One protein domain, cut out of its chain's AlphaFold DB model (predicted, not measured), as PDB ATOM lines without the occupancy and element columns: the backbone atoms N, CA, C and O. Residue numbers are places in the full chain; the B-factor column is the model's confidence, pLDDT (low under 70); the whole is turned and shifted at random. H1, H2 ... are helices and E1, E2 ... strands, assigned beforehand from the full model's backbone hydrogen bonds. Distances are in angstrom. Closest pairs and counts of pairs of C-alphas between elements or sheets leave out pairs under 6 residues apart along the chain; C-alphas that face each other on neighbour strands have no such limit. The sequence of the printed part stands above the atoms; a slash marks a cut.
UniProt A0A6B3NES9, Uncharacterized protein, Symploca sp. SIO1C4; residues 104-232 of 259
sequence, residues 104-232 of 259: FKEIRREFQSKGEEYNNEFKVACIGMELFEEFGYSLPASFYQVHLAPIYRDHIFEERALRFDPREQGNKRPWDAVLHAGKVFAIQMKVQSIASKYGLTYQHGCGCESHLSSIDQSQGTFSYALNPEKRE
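Overview. This is residues 104 to 232 of the 259 residues of an uncharacterized protein of Symploca sp. SIO1C4 (UniProt A0A6B3NES9). The long kinked helix H2 forms the core, with H1, H3 and H5 packed round it, each running the opposite way to H2, while H4 packs on H3 at a steep angle. A small hairpin, E1 and E2, sits beside H5, and the last stretch leads from it to the short helix H6, which lies farthest out and touches no helix. The printed part has 129 residues, with the order H1, H2, H3, H4, H5, E1, E2, H6; it is mostly helix, and its two strands are antiparallel. It is compact, with a radius of gyration of the C-alphas of 14.1 A and spans of 41 by 34 by 29 A.

Arrangement. Begin at H1, residues 104 to 113, and go on to H2, residues 116 to 138, the hub, which touches three helices. H1 and H2 form a helical hairpin at a shallow tilt of 11 degrees; their closest C-alphas, of Phe 111 and Phe 122, are 5.1 A apart. H2 has a kink of 55 degrees near residue 132. H3, residues 141 to 152, makes a second helical hairpin with H2; their closest C-alphas, of Glu 121 and Ile 151, are 5.2 A apart. H4, residues 172 to 181, touches residues 142 to 146 of H3 alone, at a steep tilt of 68 degrees, only just short of about perpendicular; the closest C-alphas are those of Val 146 and Trp 175, 5.6 A apart. H5, residues 185 to 197, touches H2 with residues 191 to 195 alone, at a shallow tilt of 34 degrees, only just short of steep; the closest C-alphas are those of Ile 127 and Ala 195, 5.9 A apart. Next come E1, residues 200 to 203, and E2, residues 214 to 217, an antiparallel hairpin: look for N 203 and O 214 at 2.7 A and N 201 and O 216 at 2.8 A, within hydrogen-bond range. The closest C-alphas of H5 and E1, of Ala 195 and Thr 201, are 5.6 A apart. H6, residues 228 to 232, is apart from H5. Every O i to N i+4 pair is within hydrogen-bond range in H1 and H4, against 15 of 19 in H2, 4 of 8 in H3, 8 of 9 in H5 and 0 of 1 in H6, where 1 of 2 O i to N i+3 pairs is.

Along the chain. Find C-alpha 104 at (219.503, 262.291, 153.648), where H1 begins. H2 runs 33.2 A from C-alpha 116 at (220.652, 272.246, 137.421), H3 16.5 A and H5 18.6 A. H6 ends at C-alpha 232, at (236.819, 251.301, 165.550).

Size, cuts and confidence. The C-alphas farthest apart, of Pro 166 and Glu 229, are 42.4 A apart. The printed part has no cut; the link from H3 to H4, 19 residues, is long. The mean pLDDT of the printed part is 86.9, and residues 162 to 164 and 204 to 213 are under 70 in this model.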
ATOM      1  N   PHE A 104     218.733 262.186 154.902       94.94
ATOM      2  CA  PHE A 104     219.503 262.291 153.648       94.94
ATOM      3  C   PHE A 104     218.699 261.992 152.381       94.94
ATOM      4  O   PHE A 104     218.863 262.667 151.370       94.94
ATOM      5  N   LYS A 105     217.799 261.000 152.422       94.31
ATOM      6  CA  LYS A 105     216.951 260.661 151.267       94.31
ATOM      7  C   LYS A 105     215.989 261.792 150.898       94.31
ATOM      8  O   LYS A 105     215.717 261.971 149.716       94.31
ATOM      9  N   GLU A 106     215.467 262.513 151.886       96.38
ATOM     10  CA  GLU A 106     214.583 263.665 151.674       96.38
ATOM     11  C   GLU A 106     215.392 264.852 151.147       96.38
ATOM     12  O   GLU A 106     215.068 265.362 150.079       96.38
ATOM     13  N   ILE A 107     216.511 265.177 151.803       94.75
ATOM     14  CA  ILE A 107     217.431 266.255 151.400       94.75
ATOM     15  C   ILE A 107     217.901 266.056 149.951       94.75
ATOM     16  O   ILE A 107     217.813 266.957 149.120       94.75
ATOM     17  N   ARG A 108     218.337 264.842 149.593       94.38
ATOM     18  CA  ARG A 108     218.773 264.526 148.226       94.38
ATOM     19  C   ARG A 108     217.647 264.706 147.204       94.38
ATOM     20  O   ARG A 108     217.892 265.231 146.123       94.38
ATOM     21  N   ARG A 109     216.425 264.254 147.522       94.62
ATOM     22  CA  ARG A 109     215.256 264.403 146.634       94.62
ATOM     23  C   ARG A 109     214.878 265.867 146.443       94.62
ATOM     24  O   ARG A 109     214.528 266.244 145.329       94.62
ATOM     25  N   GLU A 110     214.970 266.671 147.499       94.12
ATOM     26  CA  GLU A 110     214.709 268.107 147.442       94.12
ATOM     27  C   GLU A 110     215.619 268.782 146.409       94.12
ATOM     28  O   GLU A 110     215.120 269.346 145.437       94.12
ATOM     29  N   PHE A 111     216.941 268.660 146.552       92.75
ATOM     30  CA  PHE A 111     217.879 269.315 145.635       92.75
ATOM     31  C   PHE A 111     217.867 268.710 144.230       92.75
ATOM     32  O   PHE A 111     218.003 269.440 143.255       92.75
ATOM     33  N   GLN A 112     217.584 267.410 144.097       91.88
ATOM     34  CA  GLN A 112     217.350 266.800 142.786       91.88
ATOM     35  C   GLN A 112     216.161 267.443 142.054       91.88
ATOM     36  O   GLN A 112     216.205 267.614 140.839       91.88
ATOM     37  N   SER A 113     215.092 267.794 142.778       92.38
ATOM     38  CA  SER A 113     213.880 268.378 142.188       92.38
ATOM     39  C   SER A 113     214.027 269.848 141.781       92.38
ATOM     40  O   SER A 113     213.274 270.310 140.927       92.38
ATOM     41  N   LYS A 114     215.000 270.571 142.355       91.31
ATOM     42  CA  LYS A 114     215.238 271.996 142.075       91.31
ATOM     43  C   LYS A 114     216.003 272.257 140.766       91.31
ATOM     44  O   LYS A 114     216.034 273.393 140.306       91.31
ATOM     45  N   GLY A 115     216.557 271.224 140.129       87.19
ATOM     46  CA  GLY A 115     217.186 271.324 138.805       87.19
ATOM     47  C   GLY A 115     218.661 271.742 138.825       87.19
ATOM     48  O   GLY A 115     219.315 271.727 139.865       87.19
ATOM     49  N   GLU A 116     219.204 272.072 137.647       88.06
ATOM     50  CA  GLU A 116     220.652 272.246 137.421       88.06
ATOM     51  C   GLU A 116     221.300 273.362 138.251       88.06
ATOM     52  O   GLU A 116     222.471 273.244 138.608       88.06
ATOM     53  N   GLU A 117     220.546 274.408 138.600       88.94
ATOM     54  CA  GLU A 117     221.030 275.515 139.436       88.94
ATOM     55  C   GLU A 117     221.511 275.029 140.813       88.94
ATOM     56  O   GLU A 117     222.476 275.563 141.348       88.94
ATOM     57  N   TYR A 118     220.917 273.946 141.325       91.12
ATOM     58  CA  TYR A 118     221.230 273.360 142.631       91.12
ATOM     59  C   TYR A 118     222.116 272.108 142.539       91.12
ATOM     60  O   TYR A 118     222.139 271.259 143.436       91.12
ATOM     61  N   ASN A 119     222.834 271.935 141.424       93.00
ATOM     62  CA  ASN A 119     223.675 270.756 141.198       93.00
ATOM     63  C   ASN A 119     224.759 270.600 142.279       93.00
ATOM     64  O   ASN A 119     225.149 269.488 142.633       93.00
ATOM     65  N   ASN A 120     225.249 271.709 142.822       93.06
ATOM     66  CA  ASN A 120     226.270 271.690 143.856       93.06
ATOM     67  C   ASN A 120     225.722 271.234 145.215       93.06
ATOM     68  O   ASN A 120     226.322 270.390 145.874       93.06
ATOM     69  N   GLU A 121     224.550 271.711 145.607       94.06
ATOM     70  CA  GLU A 121     223.829 271.292 146.804       94.06
ATOM     71  C   GLU A 121     223.422 269.822 146.692       94.06
ATOM     72  O   GLU A 121     223.564 269.056 147.644       94.06
ATOM     73  N   PHE A 122     223.001 269.390 145.498       95.12
ATOM     74  CA  PHE A 122     222.747 267.983 145.208       95.12
ATOM     75  C   PHE A 122     224.004 267.121 145.406       95.12
ATOM     76  O   PHE A 122     223.931 266.070 146.047       95.12
ATOM     77  N   LYS A 123     225.173 267.565 144.921       95.69
ATOM     78  CA  LYS A 123     226.459 266.887 145.171       95.69
ATOM     79  C   LYS A 123     226.773 266.799 146.665       95.69
ATOM     80  O   LYS A 123     227.145 265.726 147.134       95.69
ATOM     81  N   VAL A 124     226.583 267.880 147.423       95.06
ATOM     82  CA  VAL A 124     226.793 267.889 148.883       95.06
ATOM     83  C   VAL A 124     225.838 266.925 149.595       95.06
ATOM     84  O   VAL A 124     226.271 266.151 150.449       95.06
ATOM     85  N   ALA A 125     224.564 266.875 149.197       95.88
ATOM     86  CA  ALA A 125     223.603 265.911 149.730       95.88
ATOM     87  C   ALA A 125     224.019 264.453 149.445       95.88
ATOM     88  O   ALA A 125     223.885 263.588 150.314       95.88
ATOM     89  N   CYS A 126     224.562 264.178 148.254       96.94
ATOM     90  CA  CYS A 126     225.112 262.868 147.905       96.94
ATOM     91  C   CYS A 126     226.350 262.511 148.744       96.94
ATOM     92  O   CYS A 126     226.444 261.382 149.221       96.94
ATOM     93  N   ILE A 127     227.241 263.474 149.008       96.75
ATOM     94  CA  ILE A 127     228.379 263.282 149.921       96.75
ATOM     95  C   ILE A 127     227.893 262.912 151.324       96.75
ATOM     96  O   ILE A 127     228.368 261.929 151.888       96.75
ATOM     97  N   GLY A 128     226.933 263.658 151.881       96.06
ATOM     98  CA  GLY A 128     226.371 263.365 153.203       96.06
ATOM     99  C   GLY A 128     225.778 261.955 153.291       96.06
ATOM    100  O   GLY A 128     225.988 261.251 154.276       96.06
ATOM    101  N   MET A 129     225.098 261.513 152.230       97.69
ATOM    102  CA  MET A 129     224.548 260.162 152.145       97.69
ATOM    103  C   MET A 129     225.645 259.086 152.086       97.69
ATOM    104  O   MET A 129     225.561 258.120 152.838       97.69
ATOM    105  N   GLU A 130     226.689 259.257 151.267       98.12
ATOM    106  CA  GLU A 130     227.828 258.320 151.217       98.12
ATOM    107  C   GLU A 130     228.611 258.277 152.538       98.12
ATOM    108  O   GLU A 130     229.080 257.218 152.954       98.12
ATOM    109  N   LEU A 131     228.736 259.412 153.233       97.50
ATOM    110  CA  LEU A 131     229.313 259.451 154.578       97.50
ATOM    111  C   LEU A 131     228.480 258.623 155.557       97.50
ATOM    112  O   LEU A 131     229.040 257.874 156.358       97.50
ATOM    113  N   PHE A 132     227.151 258.731 155.494       97.88
ATOM    114  CA  PHE A 132     226.269 257.935 156.343       97.88
ATOM    115  C   PHE A 132     226.290 256.448 155.972       97.88
ATOM    116  O   PHE A 132     226.191 255.601 156.850       97.88
ATOM    117  N   GLU A 133     226.480 256.098 154.702       97.38
ATOM    118  CA  GLU A 133     226.696 254.706 154.288       97.38
ATOM    119  C   GLU A 133     228.019 254.137 154.836       97.38
ATOM    120  O   GLU A 133     228.067 252.975 155.238       97.38
ATOM    121  N   GLU A 134     229.080 254.948 154.912       97.31
ATOM    122  CA  GLU A 134     230.384 254.534 155.451       97.31
ATOM    123  C   GLU A 134     230.385 254.384 156.983       97.31
ATOM    124  O   GLU A 134     230.967 253.441 157.539       97.31
ATOM    125  N   PHE A 135     229.795 255.355 157.682       97.12
ATOM    126  CA  PHE A 135     229.930 255.500 159.132       97.12
ATOM    127  C   PHE A 135     228.648 255.178 159.903       97.12
ATOM    128  O   PHE A 135     228.728 254.790 161.068       97.12
ATOM    129  N   GLY A 136     227.477 255.292 159.279       96.81
ATOM    130  CA  GLY A 136     226.177 255.046 159.897       96.81
ATOM    131  C   GLY A 136     226.002 255.798 161.214       96.81
ATOM    132  O   GLY A 136     226.361 256.962 161.365       96.81
ATOM    133  N   TYR A 137     225.497 255.109 162.223       97.00
ATOM    134  CA  TYR A 137     225.330 255.683 163.556       97.00
ATOM    135  C   TYR A 137     226.605 255.631 164.414       97.00
ATOM    136  O   TYR A 137     226.560 255.994 165.583       97.00
ATOM    137  N   SER A 138     227.750 255.190 163.874       96.00
ATOM    138  CA  SER A 138     229.021 255.205 164.615       96.00
ATOM    139  C   SER A 138     229.555 256.620 164.855       96.00
ATOM    140  O   SER A 138     230.383 256.810 165.735       96.00
ATOM    141  N   LEU A 139     229.118 257.608 164.072       97.00
ATOM    142  CA  LEU A 139     229.449 259.020 164.270       97.00
ATOM    143  C   LEU A 139     228.197 259.801 164.700       97.00
ATOM    144  O   LEU A 139     227.087 259.415 164.316       97.00
ATOM    145  N   PRO A 140     228.351 260.865 165.508       96.56
ATOM    146  CA  PRO A 140     227.224 261.625 166.052       96.56
ATOM    147  C   PRO A 140     226.517 262.445 164.961       96.56
ATOM    148  O   PRO A 140     227.115 262.725 163.921       96.56
ATOM    149  N   ALA A 141     225.258 262.847 165.157       96.94
ATOM    150  CA  ALA A 141     224.501 263.546 164.116       96.94
ATOM    151  C   ALA A 141     225.168 264.857 163.653       96.94
ATOM    152  O   ALA A 141     225.194 265.136 162.448       96.94
ATOM    153  N   SER A 142     225.803 265.604 164.563       94.31
ATOM    154  CA  SER A 142     226.606 266.797 164.253       94.31
ATOM    155  C   SER A 142     227.726 266.540 163.238       94.31
ATOM    156  O   SER A 142     228.020 267.430 162.436       94.31
ATOM    157  N   PHE A 143     228.294 265.323 163.184       95.12
ATOM    158  CA  PHE A 143     229.256 264.938 162.143       95.12
ATOM    159  C   PHE A 143     228.667 265.083 160.746       95.12
ATOM    160  O   PHE A 143     229.337 265.535 159.826       95.12
ATOM    161  N   TYR A 144     227.404 264.731 160.572       95.56
ATOM    162  CA  TYR A 144     226.757 264.812 159.274       95.56
ATOM    163  C   TYR A 144     226.207 266.200 158.989       95.56
ATOM    164  O   TYR A 144     226.341 266.702 157.875       95.56
ATOM    165  N   GLN A 145     225.603 266.822 160.001       92.25
ATOM    166  CA  GLN A 145     225.024 268.155 159.879       92.25
ATOM    167  C   GLN A 145     226.073 269.176 159.431       92.25
ATOM    168  O   GLN A 145     225.787 269.973 158.543       92.25
ATOM    169  N   VAL A 146     227.300 269.097 159.959       88.50
ATOM    170  CA  VAL A 146     228.354 270.047 159.590       88.50
ATOM    171  C   VAL A 146     228.733 269.971 158.108       88.50
ATOM    172  O   VAL A 146     228.914 271.001 157.468       88.50
ATOM    173  N   HIS A 147     228.776 268.768 157.528       89.38
ATOM    174  CA  HIS A 147     229.088 268.584 156.106       89.38
ATOM    175  C   HIS A 147     227.920 268.990 155.200       89.38
ATOM    176  O   HIS A 147     228.128 269.318 154.037       89.38
ATOM    177  N   LEU A 148     226.693 268.996 155.725       90.31
ATOM    178  CA  LEU A 148     225.513 269.490 155.020       90.31
ATOM    179  C   LEU A 148     225.321 271.002 155.162       90.31
ATOM    180  O   LEU A 148     224.622 271.582 154.341       90.31
ATOM    181  N   ALA A 149     225.936 271.649 156.155       86.25
ATOM    182  CA  ALA A 149     225.753 273.072 156.432       86.25
ATOM    183  C   ALA A 149     225.880 273.989 155.191       86.25
ATOM    184  O   ALA A 149     225.080 274.919 155.075       86.25
ATOM    185  N   PRO A 150     226.795 273.740 154.225       85.81
ATOM    186  CA  PRO A 150     226.906 274.566 153.021       85.81
ATOM    187  C   PRO A 150     225.643 274.636 152.151       85.81
ATOM    188  O   PRO A 150     225.461 275.636 151.465       85.81
ATOM    189  N   ILE A 151     224.745 273.642 152.190       87.56
ATOM    190  CA  ILE A 151     223.507 273.654 151.378       87.56
ATOM    191  C   ILE A 151     222.457 274.648 151.889       87.56
ATOM    192  O   ILE A 151     221.472 274.913 151.204       87.56
ATOM    193  N   TYR A 152     222.646 275.163 153.106       81.88
ATOM    194  CA  TYR A 152     221.768 276.146 153.740       81.88
ATOM    195  C   TYR A 152     222.355 277.568 153.695       81.88
ATOM    196  O   TYR A 152     221.822 278.479 154.330       81.88
ATOM    197  N   ARG A 153     223.470 277.760 152.977       79.88
ATOM    198  CA  ARG A 153     224.119 279.061 152.770       79.88
ATOM    199  C   ARG A 153     223.635 279.727 151.487       79.88
ATOM    200  O   ARG A 153     222.911 279.130 150.698       79.88
ATOM    201  N   ASP A 154     224.071 280.969 151.286       82.06
ATOM    202  CA  ASP A 154     223.753 281.729 150.077       82.06
ATOM    203  C   ASP A 154     224.514 281.166 148.860       82.06
ATOM    204  O   ASP A 154     224.019 281.222 147.737       82.06
ATOM    205  N   HIS A 155     225.703 280.584 149.080       83.25
ATOM    206  CA  HIS A 155     226.479 279.870 148.065       83.25
ATOM    207  C   HIS A 155     227.298 278.717 148.687       83.25
ATOM    208  O   HIS A 155     227.888 278.879 149.755       83.25
ATOM    209  N   ILE A 156     227.427 277.562 148.015       83.75
ATOM    210  CA  ILE A 156     228.164 276.405 148.581       83.75
ATOM    211  C   ILE A 156     229.675 276.644 148.774       83.75
ATOM    212  O   ILE A 156     230.263 276.132 149.720       83.75
ATOM    213  N   PHE A 157     230.297 277.434 147.893       84.38
ATOM    214  CA  PHE A 157     231.694 277.895 147.997       84.38
ATOM    215  C   PHE A 157     231.864 279.113 148.923       84.38
ATOM    216  O   PHE A 157     232.938 279.703 148.974       84.38
ATOM    217  N   GLU A 158     230.806 279.546 149.615       77.06
ATOM    218  CA  GLU A 158     230.908 280.672 150.536       77.06
ATOM    219  C   GLU A 158     231.778 280.311 151.741       77.06
ATOM    220  O   GLU A 158     231.522 279.342 152.467       77.06
ATOM    221  N   GLU A 159     232.765 281.161 151.997       74.69
ATOM    222  CA  GLU A 159     233.583 281.107 153.191       74.69
ATOM    223  C   GLU A 159     232.936 281.941 154.311       74.69
ATOM    224  O   GLU A 159     232.730 283.146 154.168       74.69
ATOM    225  N   ARG A 160     232.592 281.305 155.441       72.00
ATOM    226  CA  ARG A 160     231.829 281.962 156.511       72.00
ATOM    227  C   ARG A 160     232.291 281.612 157.919       72.00
ATOM    228  O   ARG A 160     232.407 280.443 158.288       72.00
ATOM    229  N   ALA A 161     232.400 282.656 158.736       71.12
ATOM    230  CA  ALA A 161     232.667 282.558 160.161       71.12
ATOM    231  C   ALA A 161     231.439 282.280 161.011       71.12
ATOM    232  O   ALA A 161     230.737 283.200 161.424       71.12
ATOM    233  N   LEU A 162     231.248 281.014 161.398       68.31
ATOM    234  CA  LEU A 162     230.171 280.621 162.320       68.31
ATOM    235  C   LEU A 162     230.198 281.380 163.635       68.31
ATOM    236  O   LEU A 162     229.160 281.657 164.222       68.31
ATOM    237  N   ARG A 163     231.396 281.742 164.107       66.69
ATOM    238  CA  ARG A 163     231.559 282.501 165.352       66.69
ATOM    239  C   ARG A 163     230.947 283.891 165.316       66.69
ATOM    240  O   ARG A 163     230.697 284.445 166.382       66.69
ATOM    241  N   PHE A 164     230.705 284.429 164.126       69.12
ATOM    242  CA  PHE A 164     230.115 285.747 163.939       69.12
ATOM    243  C   PHE A 164     228.781 285.710 163.198       69.12
ATOM    244  O   PHE A 164     228.127 286.745 163.156       69.12
ATOM    245  N   ASP A 165     228.350 284.559 162.670       72.44
ATOM    246  CA  ASP A 165     227.017 284.424 162.087       72.44
ATOM    247  C   ASP A 165     225.972 284.221 163.201       72.44
ATOM    248  O   ASP A 165     226.014 283.212 163.914       72.44
ATOM    249  N   PRO A 166     225.014 285.151 163.378       75.12
ATOM    250  CA  PRO A 166     223.932 284.988 164.340       75.12
ATOM    251  C   PRO A 166     223.041 283.770 164.057       75.12
ATOM    252  O   PRO A 166     222.441 283.239 164.987       75.12
ATOM    253  N   ARG A 167     222.963 283.313 162.798       72.81
ATOM    254  CA  ARG A 167     222.143 282.161 162.384       72.81
ATOM    255  C   ARG A 167     222.651 280.838 162.957       72.81
ATOM    256  O   ARG A 167     221.861 279.925 163.150       72.81
ATOM    257  N   GLU A 168     223.944 280.759 163.269       73.44
ATOM    258  CA  GLU A 168     224.631 279.501 163.593       73.44
ATOM    259  C   GLU A 168     225.108 279.416 165.050       73.44
ATOM    260  O   GLU A 168     225.817 278.483 165.431       73.44
ATOM    261  N   GLN A 169     224.704 280.369 165.898       71.00
ATOM    262  CA  GLN A 169     225.138 280.433 167.300       71.00
ATOM    263  C   GLN A 169     224.810 279.155 168.086       71.00
ATOM    264  O   GLN A 169     225.587 278.762 168.953       71.00
ATOM    265  N   GLY A 170     223.702 278.479 167.759       74.81
ATOM    266  CA  GLY A 170     223.306 277.219 168.397       74.81
ATOM    267  C   GLY A 170     224.111 275.994 167.950       74.81
ATOM    268  O   GLY A 170     224.227 275.036 168.707       74.81
ATOM    269  N   ASN A 171     224.708 276.035 166.756       79.06
ATOM    270  CA  ASN A 171     225.376 274.883 166.137       79.06
ATOM    271  C   ASN A 171     226.903 274.988 166.146       79.06
ATOM    272  O   ASN A 171     227.608 274.006 165.926       79.06
ATOM    273  N   LYS A 172     227.433 276.183 166.411       82.38
ATOM    274  CA  LYS A 172     228.861 276.476 166.322       82.38
ATOM    275  C   LYS A 172     229.734 275.505 167.112       82.38
ATOM    276  O   LYS A 172     230.629 274.889 166.547       82.38
ATOM    277  N   ARG A 173     229.508 275.410 168.423       86.31
ATOM    278  CA  ARG A 173     230.365 274.637 169.335       86.31
ATOM    279  C   ARG A 173     230.469 273.160 168.925       86.31
ATOM    280  O   ARG A 173     231.596 272.676 168.821       86.31
ATOM    281  N   PRO A 174     229.360 272.444 168.646       88.88
ATOM    282  CA  PRO A 174     229.456 271.063 168.187       88.88
ATOM    283  C   PRO A 174     230.054 270.915 166.792       88.88
ATOM    284  O   PRO A 174     230.796 269.965 166.555       88.88
ATOM    285  N   TRP A 175     229.799 271.848 165.877       87.88
ATOM    286  CA  TRP A 175     230.388 271.778 164.544       87.88
ATOM    287  C   TRP A 175     231.897 272.037 164.547       87.88
ATOM    288  O   TRP A 175     232.638 271.286 163.915       87.88
ATOM    289  N   ASP A 176     232.373 273.027 165.304       85.25
ATOM    290  CA  ASP A 176     233.808 273.288 165.466       85.25
ATOM    291  C   ASP A 176     234.519 272.078 166.082       85.25
ATOM    292  O   ASP A 176     235.577 271.666 165.606       85.25
ATOM    293  N   ALA A 177     233.908 271.464 167.101       90.38
ATOM    294  CA  ALA A 177     234.413 270.256 167.742       90.38
ATOM    295  C   ALA A 177     234.565 269.086 166.759       90.38
ATOM    296  O   ALA A 177     235.604 268.425 166.721       90.38
ATOM    297  N   VAL A 178     233.554 268.861 165.920       91.19
ATOM    298  CA  VAL A 178     233.562 267.834 164.873       91.19
ATOM    299  C   VAL A 178     234.622 268.117 163.806       91.19
ATOM    300  O   VAL A 178     235.350 267.203 163.417       91.19
ATOM    301  N   LEU A 179     234.746 269.362 163.336       87.56
ATOM    302  CA  LEU A 179     235.777 269.717 162.357       87.56
ATOM    303  C   LEU A 179     237.187 269.559 162.936       87.56
ATOM    304  O   LEU A 179     238.071 269.028 162.264       87.56
ATOM    305  N   HIS A 180     237.403 269.949 164.197       87.25
ATOM    306  CA  HIS A 180     238.670 269.717 164.897       87.25
ATOM    307  C   HIS A 180     238.978 268.233 165.076       87.25
ATOM    308  O   HIS A 180     240.133 267.816 164.940       87.25
ATOM    309  N   ALA A 181     237.959 267.410 165.318       91.38
ATOM    310  CA  ALA A 181     238.114 265.963 165.363       91.38
ATOM    311  C   ALA A 181     238.592 265.361 164.030       91.38
ATOM    312  O   ALA A 181     239.204 264.290 164.035       91.38
ATOM    313  N   GLY A 182     238.466 266.095 162.917       87.12
ATOM    314  CA  GLY A 182     239.127 265.802 161.641       87.12
ATOM    315  C   GLY A 182     240.659 265.671 161.730       87.12
ATOM    316  O   GLY A 182     241.276 265.075 160.851       87.12
ATOM    317  N   LYS A 183     241.304 266.101 162.828       86.62
ATOM    318  CA  LYS A 183     242.720 265.772 163.097       86.62
ATOM    319  C   LYS A 183     242.984 264.262 163.180       86.62
ATOM    320  O   LYS A 183     244.119 263.817 162.999       86.62
ATOM    321  N   VAL A 184     241.942 263.450 163.383       90.62
ATOM    322  CA  VAL A 184     241.984 262.010 163.115       90.62
ATOM    323  C   VAL A 184     242.040 261.785 161.603       90.62
ATOM    324  O   VAL A 184     241.032 261.570 160.929       90.62
ATOM    325  N   PHE A 185     243.272 261.798 161.088       89.31
ATOM    326  CA  PHE A 185     243.597 261.806 159.662       89.31
ATOM    327  C   PHE A 185     242.824 260.782 158.822       89.31
ATOM    328  O   PHE A 185     242.396 261.096 157.720       89.31
ATOM    329  N   ALA A 186     242.599 259.567 159.327       94.00
ATOM    330  CA  ALA A 186     241.883 258.535 158.578       94.00
ATOM    331  C   ALA A 186     240.412 258.902 158.297       94.00
ATOM    332  O   ALA A 186     239.931 258.684 157.186       94.00
ATOM    333  N   ILE A 187     239.712 259.488 159.273       94.94
ATOM    334  CA  ILE A 187     238.326 259.945 159.092       94.94
ATOM    335  C   ILE A 187     238.305 261.101 158.094       94.94
ATOM    336  O   ILE A 187     237.545 261.068 157.127       94.94
ATOM    337  N   GLN A 188     239.215 262.062 158.257       93.25
ATOM    338  CA  GLN A 188     239.318 263.209 157.360       93.25
ATOM    339  C   GLN A 188     239.652 262.814 155.919       93.25
ATOM    340  O   GLN A 188     239.012 263.279 154.981       93.25
ATOM    341  N   MET A 189     240.597 261.897 155.718       94.38
ATOM    342  CA  MET A 189     240.928 261.380 154.388       94.38
ATOM    343  C   MET A 189     239.754 260.655 153.743       94.38
ATOM    344  O   MET A 189     239.576 260.745 152.528       94.38
ATOM    345  N   LYS A 190     238.927 259.961 154.532       96.69
ATOM    346  CA  LYS A 190     237.719 259.325 154.012       96.69
ATOM    347  C   LYS A 190     236.675 260.356 153.578       96.69
ATOM    348  O   LYS A 190     236.118 260.202 152.492       96.69
ATOM    349  N   VAL A 191     236.472 261.418 154.363       94.94
ATOM    350  CA  VAL A 191     235.620 262.561 153.989       94.94
ATOM    351  C   VAL A 191     236.083 263.173 152.670       94.94
ATOM    352  O   VAL A 191     235.298 263.267 151.728       94.94
ATOM    353  N   GLN A 192     237.369 263.517 152.568       94.06
ATOM    354  CA  GLN A 192     237.945 264.097 151.355       94.06
ATOM    355  C   GLN A 192     237.850 263.155 150.154       94.06
ATOM    356  O   GLN A 192     237.530 263.589 149.050       94.06
ATOM    357  N   SER A 193     238.078 261.855 150.358       96.31
ATOM    358  CA  SER A 193     237.966 260.865 149.289       96.31
ATOM    359  C   SER A 193     236.549 260.811 148.725       96.31
ATOM    360  O   SER A 193     236.392 260.849 147.505       96.31
ATOM    361  N   ILE A 194     235.524 260.781 149.586       97.25
ATOM    362  CA  ILE A 194     234.117 260.814 149.161       97.25
ATOM    363  C   ILE A 194     233.813 262.132 148.446       97.25
ATOM    364  O   ILE A 194     233.307 262.102 147.328       97.25
ATOM    365  N   ALA A 195     234.175 263.274 149.037       95.38
ATOM    366  CA  ALA A 195     233.932 264.591 148.448       95.38
ATOM    367  C   ALA A 195     234.548 264.732 147.046       95.38
ATOM    368  O   ALA A 195     233.890 265.206 146.116       95.38
ATOM    369  N   SER A 196     235.773 264.225 146.867       96.25
ATOM    370  CA  SER A 196     236.506 264.333 145.607       96.25
ATOM    371  C   SER A 196     235.783 263.659 144.435       96.25
ATOM    372  O   SER A 196     235.842 264.173 143.321       96.25
ATOM    373  N   LYS A 197     235.011 262.582 144.672       97.12
ATOM    374  CA  LYS A 197     234.185 261.915 143.641       97.12
ATOM    375  C   LYS A 197     233.163 262.857 143.002       97.12
ATOM    376  O   LYS A 197     232.784 262.663 141.851       97.12
ATOM    377  N   TYR A 198     232.739 263.873 143.748       95.88
ATOM    378  CA  TYR A 198     231.766 264.875 143.327       95.88
ATOM    379  C   TYR A 198     232.424 266.169 142.825       95.88
ATOM    380  O   TYR A 198     231.729 267.145 142.531       95.88
ATOM    381  N   GLY A 199     233.754 266.186 142.696       94.94
ATOM    382  CA  GLY A 199     234.520 267.363 142.291       94.94
ATOM    383  C   GLY A 199     234.627 268.421 143.388       94.94
ATOM    384  O   GLY A 199     234.850 269.585 143.072       94.94
ATOM    385  N   LEU A 200     234.457 268.034 144.656       93.69
ATOM    386  CA  LEU A 200     234.497 268.930 145.811       93.69
ATOM    387  C   LEU A 200     235.603 268.513 146.789       93.69
ATOM    388  O   LEU A 200     235.947 267.338 146.894       93.69
ATOM    389  N   THR A 201     236.133 269.471 147.536       90.69
ATOM    390  CA  THR A 201     237.002 269.238 148.696       90.69
ATOM    391  C   THR A 201     236.486 270.057 149.864       90.69
ATOM    392  O   THR A 201     236.012 271.173 149.667       90.69
ATOM    393  N   TYR A 202     236.558 269.501 151.072       85.62
ATOM    394  CA  TYR A 202     236.222 270.255 152.278       85.62
ATOM    395  C   TYR A 202     237.494 270.880 152.832       85.62
ATOM    396  O   TYR A 202     238.324 270.205 153.437       85.62
ATOM    397  N   GLN A 203     237.651 272.176 152.652       76.00
ATOM    398  CA  GLN A 203     238.628 272.942 153.401       76.00
ATOM    399  C   GLN A 203     238.087 273.080 154.821       76.00
ATOM    400  O   GLN A 203     237.059 273.707 155.053       76.00
ATOM    401  N   HIS A 204     238.735 272.445 155.790       66.19
ATOM    402  CA  HIS A 204     238.440 272.723 157.188       66.19
ATOM    403  C   HIS A 204     239.586 273.561 157.733       66.19
ATOM    404  O   HIS A 204     240.739 273.131 157.719       66.19
ATOM    405  N   GLY A 205     239.273 274.752 158.239       55.41
ATOM    406  CA  GLY A 205     240.164 275.368 159.207       55.41
ATOM    407  C   GLY A 205     240.313 274.406 160.387       55.41
ATOM    408  O   GLY A 205     239.362 273.709 160.765       55.41
ATOM    409  N   CYS A 206     241.484 274.368 161.024       51.09
ATOM    410  CA  CYS A 206     241.415 274.169 162.464       51.09
ATOM    411  C   CYS A 206     240.589 275.373 162.945       51.09
ATOM    412  O   CYS A 206     240.987 276.500 162.682       51.09
ATOM    413  N   GLY A 207     239.393 275.168 163.504       48.44
ATOM    414  CA  GLY A 207     238.443 276.153 164.049       48.44
ATOM    415  C   GLY A 207     239.003 277.217 165.015       48.44
ATOM    416  O   GLY A 207     238.245 277.896 165.702       48.44
ATOM    417  N   CYS A 208     240.321 277.398 165.051       51.84
ATOM    418  CA  CYS A 208     241.018 278.635 165.367       51.84
ATOM    419  C   CYS A 208     240.867 279.705 164.264       51.84
ATOM    420  O   CYS A 208     240.774 280.889 164.587       51.84
ATOM    421  N   GLU A 209     240.824 279.304 162.988       49.59
ATOM    422  CA  GLU A 209     240.551 280.194 161.861       49.59
ATOM    423  C   GLU A 209     239.072 280.166 161.491       49.59
ATOM    424  O   GLU A 209     238.360 279.169 161.598       49.59
ATOM    425  N   SER A 210     238.602 281.347 161.141       49.25
ATOM    426  CA  SER A 210     237.235 281.833 161.148       49.25
ATOM    427  C   SER A 210     236.287 281.164 160.158       49.25
ATOM    428  O   SER A 210     235.336 281.818 159.787       49.25
ATOM    429  N   HIS A 211     236.455 279.921 159.705       51.81
ATOM    430  CA  HIS A 211     235.657 279.424 158.577       51.81
ATOM    431  C   HIS A 211     235.233 277.961 158.755       51.81
ATOM    432  O   HIS A 211     236.063 277.056 158.833       51.81
ATOM    433  N   LEU A 212     233.918 277.714 158.830       57.50
ATOM    434  CA  LEU A 212     233.400 276.344 158.794       57.50
ATOM    435  C   LEU A 212     233.499 275.809 157.381       57.50
ATOM    436  O   LEU A 212     232.912 276.420 156.485       57.50
ATOM    437  N   SER A 213     234.142 274.643 157.267       58.41
ATOM    438  CA  SER A 213     234.100 273.718 156.135       58.41
ATOM    439  C   SER A 213     233.843 274.445 154.810       58.41
ATOM    440  O   SER A 213     232.769 274.297 154.215       58.41
ATOM    441  N   SER A 214     234.753 275.333 154.403       71.25
ATOM    442  CA  SER A 214     234.637 275.923 153.076       71.25
ATOM    443  C   SER A 214     234.730 274.779 152.076       71.25
ATOM    444  O   SER A 214     235.560 273.878 152.194       71.25
ATOM    445  N   ILE A 215     233.794 274.737 151.141       84.25
ATOM    446  CA  ILE A 215     233.880 273.792 150.040       84.25
ATOM    447  C   ILE A 215     234.649 274.490 148.933       84.25
ATOM    448  O   ILE A 215     234.381 275.651 148.635       84.25
ATOM    449  N   ASP A 216     235.580 273.776 148.316       87.38
ATOM    450  CA  ASP A 216     236.272 274.229 147.114       87.38
ATOM    451  C   ASP A 216     236.188 273.160 146.018       87.38
ATOM    452  O   ASP A 216     235.877 271.989 146.277       87.38
ATOM    453  N   GLN A 217     236.462 273.556 144.782       89.94
ATOM    454  CA  GLN A 217     236.548 272.652 143.648       89.94
ATOM    455  C   GLN A 217     237.768 271.746 143.782       89.94
ATOM    456  O   GLN A 217     238.913 272.190 143.888       89.94
ATOM    457  N   SER A 218     237.524 270.440 143.718       88.94
ATOM    458  CA  SER A 218     238.611 269.470 143.682       88.94
ATOM    459  C   SER A 218     239.354 269.530 142.349       88.94
ATOM    460  O   SER A 218     238.735 269.520 141.287       88.94
ATOM    461  N   GLN A 219     240.686 269.478 142.397       89.88
ATOM    462  CA  GLN A 219     241.547 269.366 141.209       89.88
ATOM    463  C   GLN A 219     241.743 267.910 140.740       89.88
ATOM    464  O   GLN A 219     242.500 267.642 139.809       89.88
ATOM    465  N   GLY A 220     241.083 266.948 141.389       91.81
ATOM    466  CA  GLY A 220     241.164 265.532 141.040       91.81
ATOM    467  C   GLY A 220     240.295 264.649 141.927       91.81
ATOM    468  O   GLY A 220     239.592 265.125 142.816       91.81
ATOM    469  N   THR A 221     240.342 263.344 141.695       94.69
ATOM    470  CA  THR A 221     239.659 262.357 142.537       94.69
ATOM    471  C   THR A 221     240.682 261.431 143.173       94.69
ATOM    472  O   THR A 221     241.730 261.147 142.589       94.69
ATOM    473  N   PHE A 222     240.399 260.952 144.382       95.94
ATOM    474  CA  PHE A 222     241.210 259.914 145.004       95.94
ATOM    475  C   PHE A 222     240.357 258.973 145.852       95.94
ATOM    476  O   PHE A 222     239.290 259.332 146.355       95.94
ATOM    477  N   SER A 223     240.847 257.747 146.020       96.06
ATOM    478  CA  SER A 223     240.185 256.719 146.818       96.06
ATOM    479  C   SER A 223     240.959 256.465 148.104       96.06
ATOM    480  O   SER A 223     242.154 256.172 148.067       96.06
ATOM    481  N   TYR A 224     240.271 256.558 149.236       96.12
ATOM    482  CA  TYR A 224     240.788 256.190 150.543       96.12
ATOM    483  C   TYR A 224     239.842 255.190 151.204       96.12
ATOM    484  O   TYR A 224     238.645 255.444 151.371       96.12
ATOM    485  N   ALA A 225     240.389 254.040 151.586       95.12
ATOM    486  CA  ALA A 225     239.680 253.013 152.331       95.12
ATOM    487  C   ALA A 225     240.202 252.980 153.768       95.12
ATOM    488  O   ALA A 225     241.413 252.954 154.001       95.12
ATOM    489  N   LEU A 226     239.284 252.952 154.733       93.25
ATOM    490  CA  LEU A 226     239.652 252.732 156.124       93.25
ATOM    491  C   LEU A 226     240.174 251.302 156.280       93.25
ATOM    492  O   LEU A 226     239.558 250.353 155.802       93.25
ATOM    493  N   ASN A 227     241.299 251.142 156.976       94.00
ATOM    494  CA  ASN A 227     241.750 249.830 157.418       94.00
ATOM    495  C   ASN A 227     240.701 249.241 158.396       94.00
ATOM    496  O   ASN A 227     240.491 249.840 159.457       94.00
ATOM    497  N   PRO A 228     240.085 248.082 158.086       93.25
ATOM    498  CA  PRO A 228     239.038 247.491 158.921       93.25
ATOM    499  C   PRO A 228     239.484 247.191 160.357       93.25
ATOM    500  O   PRO A 228     238.728 247.426 161.293       93.25
ATOM    501  N   GLU A 229     240.734 246.764 160.554       95.00
ATOM    502  CA  GLU A 229     241.298 246.433 161.873       95.00
ATOM    503  C   GLU A 229     241.477 247.672 162.761       95.00
ATOM    504  O   GLU A 229     241.545 247.575 163.985       95.00
ATOM    505  N   LYS A 230     241.579 248.860 162.151       95.25
ATOM    506  CA  LYS A 230     241.814 250.136 162.846       95.25
ATOM    507  C   LYS A 230     240.576 251.030 162.880       95.25
ATOM    508  O   LYS A 230     240.626 252.066 163.543       95.25
ATOM    509  N   ARG A 231     239.491 250.641 162.198       94.50
ATOM    510  CA  ARG A 231     238.273 251.444 162.015       94.50
ATOM    511  C   ARG A 231     237.701 251.913 163.348       94.50
ATOM    512  O   ARG A 231     237.594 253.117 163.567       94.50
ATOM    513  N   GLU A 232     237.422 250.980 164.252       94.31
ATOM    514  CA  GLU A 232     236.819 251.301 165.550       94.31
ATOM    515  C   GLU A 232     237.724 252.192 166.399       94.31
ATOM    516  O   GLU A 232     237.254 253.133 167.035       94.31
TER     517      GLU A 232